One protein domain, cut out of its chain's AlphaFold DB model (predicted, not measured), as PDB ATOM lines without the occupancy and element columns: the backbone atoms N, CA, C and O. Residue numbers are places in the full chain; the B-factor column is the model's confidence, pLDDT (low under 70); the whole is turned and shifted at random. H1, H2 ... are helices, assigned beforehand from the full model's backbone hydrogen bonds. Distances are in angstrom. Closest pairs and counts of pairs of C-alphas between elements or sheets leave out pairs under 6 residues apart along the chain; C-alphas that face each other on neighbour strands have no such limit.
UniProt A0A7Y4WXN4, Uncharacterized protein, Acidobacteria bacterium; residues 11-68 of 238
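AT A GLANCE: This is residues 11 to 68 of the 238 residues of an uncharacterized protein of Acidobacteria bacterium (UniProt A0A7Y4WXN4). A long helix, H3, meets H2 at its first end in an L-shaped corner, and the short helix H1 packs on H3 inside the angle; residues 56 to 68 stick out. The 58 printed residues, all helix in class, hold three named helices in the order H1, H2, H3. The whole is loose, radius of gyration of the C-alphas 13.9 A, spanning 42 by 22 by 17 A.

HOW THE PARTS SIT: H3, residues 42 to 66, touches H1, residues 17 to 22, with residues 44 to 52 alone; the closest C-alphas, of Val 18 and Leu 48, are 6.1 A apart. They run the same way at a tilt of 37 degrees, only just steep. H2, residues 28 to 40, and H3 only just touch, only at the corner, with 3 pairs of C-alphas within 8 A, the closest Leu 38 and Thr 45 at 5.6 A; they run opposite ways at a steep tilt of 69.7 degrees, only just short of about perpendicular. H1 and H2 are close but not clearly touching, the closest C-alphas, of Tyr 21 and Arg 31, 7.0 A apart, and about perpendicular at 76 degrees. Every O i to N i+4 pair is within hydrogen-bond range in H1 and H3, and 7 of 9 in H2.

IN THESE COORDINATES: H3 measures 35.5 A from first to last C-alpha, ending at C-alpha 66 (269.263, 353.628, 192.989); H2 measures 19.3 A; H1, 8.7 A, begins at C-alpha 17 (279.556, 336.666, 169.440).

THE WHOLE: The farthest C-alphas, Ala 11 and Glu 68, are 43.7 A apart. The printed part has no cut, both links are tight, and no printed residue is under 70 in pLDDT.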
ATOM      1  N   ALA A  11     287.634 343.418 161.937       89.19
ATOM      2  CA  ALA A  11     288.266 342.380 161.118       89.19
ATOM      3  C   ALA A  11     288.068 340.954 161.676       89.19
ATOM      4  O   ALA A  11     288.355 339.983 160.973       89.19
ATOM      5  N   CYS A  12     287.589 340.804 162.917       93.81
ATOM      6  CA  CYS A  12     287.339 339.507 163.533       93.81
ATOM      7  C   CYS A  12     285.901 339.022 163.291       93.81
ATOM      8  O   CYS A  12     284.928 339.713 163.599       93.81
ATOM      9  N   SER A  13     285.769 337.778 162.821       95.12
ATOM     10  CA  SER A  13     284.488 337.109 162.555       95.12
ATOM     11  C   SER A  13     283.697 336.701 163.805       95.12
ATOM     12  O   SER A  13     282.627 336.128 163.658       95.12
ATOM     13  N   PHE A  14     284.237 336.937 165.004       95.06
ATOM     14  CA  PHE A  14     283.618 336.619 166.299       95.06
ATOM     15  C   PHE A  14     283.278 337.874 167.123       95.06
ATOM     16  O   PHE A  14     283.044 337.796 168.327       95.06
ATOM     17  N   SER A  15     283.286 339.049 166.489       94.06
ATOM     18  CA  SER A  15     282.975 340.331 167.130       94.06
ATOM     19  C   SER A  15     281.512 340.424 167.593       94.06
ATOM     20  O   SER A  15     281.245 340.919 168.686       94.06
ATOM     21  N   GLU A  16     280.568 339.873 166.824       94.81
ATOM     22  CA  GLU A  16     279.145 339.801 167.198       94.81
ATOM     23  C   GLU A  16     278.895 338.798 168.346       94.81
ATOM     24  O   GLU A  16     278.076 339.047 169.236       94.81
ATOM     25  N   GLU A  17     279.639 337.686 168.385       97.12
ATOM     26  CA  GLU A  17     279.556 336.666 169.440       97.12
ATOM     27  C   GLU A  17     279.881 337.181 170.857       97.12
ATOM     28  O   GLU A  17     279.382 336.594 171.819       97.12
ATOM     29  N   VAL A  18     280.663 338.261 171.017       96.62
ATOM     30  CA  VAL A  18     281.081 338.795 172.337       96.62
ATOM     31  C   VAL A  18     279.873 339.114 173.229       96.62
ATOM     32  O   VAL A  18     279.830 338.724 174.400       96.62
ATOM     33  N   VAL A  19     278.858 339.780 172.671       96.00
ATOM     34  CA  VAL A  19     277.651 340.185 173.411       96.00
ATOM     35  C   VAL A  19     276.780 338.966 173.729       96.00
ATOM     36  O   VAL A  19     276.384 338.770 174.879       96.00
ATOM     37  N   ALA A  20     276.554 338.094 172.743       97.56
ATOM     38  CA  ALA A  20     275.776 336.866 172.916       97.56
ATOM     39  C   ALA A  20     276.429 335.883 173.913       97.56
ATOM     40  O   ALA A  20     275.736 335.109 174.579       97.56
ATOM     41  N   TYR A  21     277.758 335.904 174.053       97.69
ATOM     42  CA  TYR A  21     278.477 335.159 175.089       97.69
ATOM     43  C   TYR A  21     278.189 335.732 176.485       97.69
ATOM     44  O   TYR A  21     277.802 334.989 177.390       97.69
ATOM     45  N   LEU A  22     278.299 337.056 176.646       96.56
ATOM     46  CA  LEU A  22     278.115 337.762 177.922       96.56
ATOM     47  C   LEU A  22     276.678 337.676 178.485       96.56
ATOM     48  O   LEU A  22     276.486 337.747 179.705       96.56
ATOM     49  N   TYR A  23     275.681 337.493 177.615       95.88
ATOM     50  CA  TYR A  23     274.282 337.235 177.985       95.88
ATOM     51  C   TYR A  23     273.886 335.747 177.949       95.88
ATOM     52  O   TYR A  23     272.719 335.419 178.143       95.88
ATOM     53  N   ASN A  24     274.849 334.825 177.788       97.06
ATOM     54  CA  ASN A  24     274.633 333.367 177.791       97.06
ATOM     55  C   ASN A  24     273.743 332.843 176.629       97.06
ATOM     56  O   ASN A  24     273.378 331.668 176.609       97.06
ATOM     57  N   GLU A  25     273.472 333.673 175.621       97.81
ATOM     58  CA  GLU A  25     272.629 333.386 174.447       97.81
ATOM     59  C   GLU A  25     273.296 332.428 173.442       97.81
ATOM     60  O   GLU A  25     272.616 331.731 172.683       97.81
ATOM     61  N   LEU A  26     274.633 332.337 173.439       97.88
ATOM     62  CA  LEU A  26     275.343 331.370 172.596       97.88
ATOM     63  C   LEU A  26     275.020 329.924 172.986       97.88
ATOM     64  O   LEU A  26     275.301 329.482 174.107       97.88
ATOM     65  N   ASN A  27     274.543 329.152 172.002       98.00
ATOM     66  CA  ASN A  27     274.414 327.702 172.118       98.00
ATOM     67  C   ASN A  27     275.768 327.047 172.457       98.00
ATOM     68  O   ASN A  27     276.829 327.569 172.111       98.00
ATOM     69  N   ALA A  28     275.732 325.883 173.111       97.69
ATOM     70  CA  ALA A  28     276.929 325.234 173.654       97.69
ATOM     71  C   ALA A  28     278.046 324.991 172.613       97.69
ATOM     72  O   ALA A  28     279.218 325.146 172.934       97.69
ATOM     73  N   SER A  29     277.696 324.681 171.358       97.88
ATOM     74  CA  SER A  29     278.672 324.437 170.281       97.88
ATOM     75  C   SER A  29     279.387 325.719 169.835       97.88
ATOM     76  O   SER A  29     280.622 325.774 169.802       97.88
ATOM     77  N   LYS A  30     278.623 326.792 169.566       97.81
ATOM     78  CA  LYS A  30     279.194 328.125 169.299       97.81
ATOM     79  C   LYS A  30     280.046 328.599 170.475       97.81
ATOM     80  O   LYS A  30     281.111 329.161 170.257       97.81
ATOM     81  N   ARG A  31     279.599 328.336 171.707       98.25
ATOM     82  CA  ARG A  31     280.292 328.748 172.928       98.25
ATOM     83  C   ARG A  31     281.670 328.109 173.070       98.25
ATOM     84  O   ARG A  31     282.629 328.855 173.185       98.25
ATOM     85  N   THR A  32     281.800 326.784 172.964       98.25
ATOM     86  CA  THR A  32     283.125 326.127 172.998       98.25
ATOM     87  C   THR A  32     284.037 326.619 171.867       98.25
ATOM     88  O   THR A  32     285.238 326.780 172.069       98.25
ATOM     89  N   THR A  33     283.474 326.921 170.691       98.25
ATOM     90  CA  THR A  33     284.234 327.514 169.576       98.25
ATOM     91  C   THR A  33     284.752 328.914 169.932       98.25
ATOM     92  O   THR A  33     285.939 329.184 169.766       98.25
ATOM     93  N   PHE A  34     283.900 329.783 170.481       98.12
ATOM     94  CA  PHE A  34     284.269 331.130 170.925       98.12
ATOM     95  C   PHE A  34     285.277 331.103 172.088       98.12
ATOM     96  O   PHE A  34     286.298 331.778 172.025       98.12
ATOM     97  N   GLU A  35     285.062 330.249 173.093       98.12
ATOM     98  CA  GLU A  35     286.005 330.007 174.195       98.12
ATOM     99  C   GLU A  35     287.386 329.568 173.682       98.12
ATOM    100  O   GLU A  35     288.398 330.037 174.197       98.12
ATOM    101  N   SER A  36     287.449 328.724 172.642       98.12
ATOM    102  CA  SER A  36     288.725 328.359 172.008       98.12
ATOM    103  C   SER A  36     289.360 329.515 171.227       98.12
ATOM    104  O   SER A  36     290.574 329.676 171.262       98.12
ATOM    105  N   HIS A  37     288.553 330.365 170.585       97.69
ATOM    106  CA  HIS A  37     289.032 331.530 169.842       97.69
ATOM    107  C   HIS A  37     289.631 332.613 170.757       97.69
ATOM    108  O   HIS A  37     290.648 333.202 170.402       97.69
ATOM    109  N   LEU A  38     289.061 332.837 171.948       97.25
ATOM    110  CA  LEU A  38     289.579 333.801 172.933       97.25
ATOM    111  C   LEU A  38     291.022 333.502 173.383       97.25
ATOM    112  O   LEU A  38     291.746 334.427 173.749       97.25
ATOM    113  N   VAL A  39     291.457 332.236 173.339       97.88
ATOM    114  CA  VAL A  39     292.831 331.826 173.697       97.88
ATOM    115  C   VAL A  39     293.865 332.331 172.685       97.88
ATOM    116  O   VAL A  39     294.983 332.656 173.078       97.88
ATOM    117  N   ASP A  40     293.484 332.425 171.409       96.50
ATOM    118  CA  ASP A  40     294.365 332.808 170.296       96.50
ATOM    119  C   ASP A  40     294.119 334.253 169.799       96.50
ATOM    120  O   ASP A  40     294.765 334.697 168.847       96.50
ATOM    121  N   CYS A  41     293.174 334.991 170.399       96.25
ATOM    122  CA  CYS A  41     292.684 336.280 169.897       96.25
ATOM    123  C   CYS A  41     292.665 337.379 170.974       96.25
ATOM    124  O   CYS A  41     291.632 337.668 171.587       96.25
ATOM    125  N   ASP A  42     293.813 338.041 171.145       95.31
ATOM    126  CA  ASP A  42     293.993 339.208 172.022       95.31
ATOM    127  C   ASP A  42     292.882 340.280 171.899       95.31
ATOM    128  O   ASP A  42     292.342 340.661 172.941       95.31
ATOM    129  N   PRO A  43     292.473 340.773 170.702       94.44
ATOM    130  CA  PRO A  43     291.485 341.854 170.617       94.44
ATOM    131  C   PRO A  43     290.082 341.430 171.075       94.44
ATOM    132  O   PRO A  43     289.402 342.212 171.733       94.44
ATOM    133  N   CYS A  44     289.652 340.188 170.817       95.81
ATOM    134  CA  CYS A  44     288.371 339.698 171.340       95.81
ATOM    135  C   CYS A  44     288.406 339.485 172.859       95.81
ATOM    136  O   CYS A  44     287.392 339.691 173.524       95.81
ATOM    137  N   THR A  45     289.561 339.119 173.423       96.38
ATOM    138  CA  THR A  45     289.749 339.023 174.878       96.38
ATOM    139  C   THR A  45     289.796 340.402 175.547       96.38
ATOM    140  O   THR A  45     289.241 340.559 176.636       96.38
ATOM    141  N   ALA A  46     290.381 341.414 174.896       95.19
ATOM    142  CA  ALA A  46     290.358 342.801 175.364       95.19
ATOM    143  C   ALA A  46     288.931 343.380 175.363       95.19
ATOM    144  O   ALA A  46     288.452 343.830 176.398       95.19
ATOM    145  N   GLU A  47     288.210 343.275 174.246       95.25
ATOM    146  CA  GLU A  47     286.847 343.813 174.118       95.25
ATOM    147  C   GLU A  47     285.839 343.077 175.023       95.25
ATOM    148  O   GLU A  47     284.964 343.702 175.625       95.25
ATOM    149  N   LEU A  48     286.000 341.763 175.233       96.38
ATOM    150  CA  LEU A  48     285.230 341.031 176.246       96.38
ATOM    151  C   LEU A  48     285.494 341.562 177.668       96.38
ATOM    152  O   LEU A  48     284.563 341.623 178.476       96.38
ATOM    153  N   ALA A  49     286.733 341.956 177.981       96.50
ATOM    154  CA  ALA A  49     287.064 342.574 179.261       96.50
ATOM    155  C   ALA A  49     286.451 343.979 179.383       96.50
ATOM    156  O   ALA A  49     285.781 344.247 180.383       96.50
ATOM    157  N   ASP A  50     286.579 344.830 178.364       96.19
ATOM    158  CA  ASP A  50     286.062 346.206 178.368       96.19
ATOM    159  C   ASP A  50     284.530 346.261 178.492       96.19
ATOM    160  O   ASP A  50     284.000 347.001 179.326       96.19
ATOM    161  N   VAL A  51     283.795 345.401 177.772       95.94
ATOM    162  CA  VAL A  51     282.334 345.281 177.945       95.94
ATOM    163  C   VAL A  51     281.979 344.730 179.337       95.94
ATOM    164  O   VAL A  51     280.964 345.124 179.920       95.94
ATOM    165  N   SER A  52     282.817 343.863 179.927       95.88
ATOM    166  CA  SER A  52     282.612 343.389 181.305       95.88
ATOM    167  C   SER A  52     282.844 344.486 182.356       95.88
ATOM    168  O   SER A  52     282.087 344.548 183.327       95.88
ATOM    169  N   PHE A  53     283.810 345.388 182.138       97.19
ATOM    170  CA  PHE A  53     284.039 346.553 182.996       97.19
ATOM    171  C   PHE A  53     282.887 347.553 182.882       97.19
ATOM    172  O   PHE A  53     282.308 347.906 183.903       97.19
ATOM    173  N   ALA A  54     282.445 347.897 181.670       97.12
ATOM    174  CA  ALA A  54     281.285 348.774 181.477       97.12
ATOM    175  C   ALA A  54     280.006 348.224 182.150       97.12
ATOM    176  O   ALA A  54     279.214 348.979 182.719       97.12
ATOM    177  N   ARG A  55     279.810 346.896 182.145       96.00
ATOM    178  CA  ARG A  55     278.703 346.237 182.863       96.00
ATOM    179  C   ARG A  55     278.869 346.289 184.389       96.00
ATOM    180  O   ARG A  55     277.860 346.371 185.091       96.00
ATOM    181  N   LEU A  56     280.100 346.242 184.903       96.75
ATOM    182  CA  LEU A  56     280.385 346.428 186.327       96.75
ATOM    183  C   LEU A  56     280.142 347.882 186.754       96.75
ATOM    184  O   LEU A  56     279.446 348.092 187.741       96.75
ATOM    185  N   ASP A  57     280.615 348.861 185.982       97.94
ATOM    186  CA  ASP A  57     280.427 350.292 186.253       97.94
ATOM    187  C   ASP A  57     278.936 350.663 186.316       97.94
ATOM    188  O   ASP A  57     278.498 351.340 187.245       97.94
ATOM    189  N   VAL A  58     278.120 350.152 185.382       96.94
ATOM    190  CA  VAL A  58     276.654 350.329 185.405       96.94
ATOM    191  C   VAL A  58     276.014 349.658 186.628       96.94
ATOM    192  O   VAL A  58     275.056 350.195 187.185       96.94
ATOM    193  N   TYR A  59     276.535 348.512 187.079       96.62
ATOM    194  CA  TYR A  59     276.060 347.854 188.299       96.62
ATOM    195  C   TYR A  59     276.449 348.627 189.569       96.62
ATOM    196  O   TYR A  59     275.622 348.751 190.472       96.62
ATOM    197  N   GLU A  60     277.668 349.171 189.647       97.12
ATOM    198  CA  GLU A  60     278.109 350.005 190.773       97.12
ATOM    199  C   GLU A  60     277.324 351.324 190.820       97.12
ATOM    200  O   GLU A  60     276.810 351.680 191.876       97.12
ATOM    201  N   TRP A  61     277.120 351.985 189.676       97.19
ATOM    202  CA  TRP A  61     276.269 353.175 189.557       97.19
ATOM    203  C   TRP A  61     274.820 352.899 189.986       97.19
ATOM    204  O   TRP A  61     274.267 353.622 190.815       97.19
ATOM    205  N   HIS A  62     274.216 351.808 189.500       96.44
ATOM    206  CA  HIS A  62     272.876 351.407 189.930       96.44
ATOM    207  C   HIS A  62     272.825 351.104 191.439       96.44
ATOM    208  O   HIS A  62     271.876 351.491 192.120       96.44
ATOM    209  N   ARG A  63     273.839 350.421 191.982       95.62
ATOM    210  CA  ARG A  63     273.936 350.129 193.417       95.62
ATOM    211  C   ARG A  63     274.012 351.412 194.247       95.62
ATOM    212  O   ARG A  63     273.303 351.508 195.244       95.62
ATOM    213  N   ASP A  64     274.842 352.366 193.839       96.00
ATOM    214  CA  ASP A  64     275.197 353.519 194.668       96.00
ATOM    215  C   ASP A  64     274.218 354.701 194.515       96.00
ATOM    216  O   ASP A  64     274.056 355.463 195.465       96.00
ATOM    217  N   GLU A  65     273.504 354.832 193.388       94.81
ATOM    218  CA  GLU A  65     272.429 355.831 193.232       94.81
ATOM    219  C   GLU A  65     271.017 355.275 193.503       94.81
ATOM    220  O   GLU A  65     270.213 355.945 194.153       94.81
ATOM    221  N   PHE A  66     270.670 354.069 193.032       91.94
ATOM    222  CA  PHE A  66     269.263 353.628 192.989       91.94
ATOM    223  C   PHE A  66     268.818 352.790 194.192       91.94
ATOM    224  O   PHE A  66     267.621 352.737 194.465       91.94
ATOM    225  N   VAL A  67     269.734 352.169 194.944       92.69
ATOM    226  CA  VAL A  67     269.364 351.352 196.122       92.69
ATOM    227  C   VAL A  67     268.935 352.218 197.312       92.69
ATOM    228  O   VAL A  67     268.086 351.795 198.097       92.69
ATOM    229  N   GLU A  68     269.467 353.439 197.439       91.31
ATOM    230  CA  GLU A  68     269.043 354.387 198.481       91.31
ATOM    231  C   GLU A  68     267.777 355.179 198.103       91.31
ATOM    232  O   GLU A  68     267.105 355.722 198.985       91.31
TER     233      GLU A  68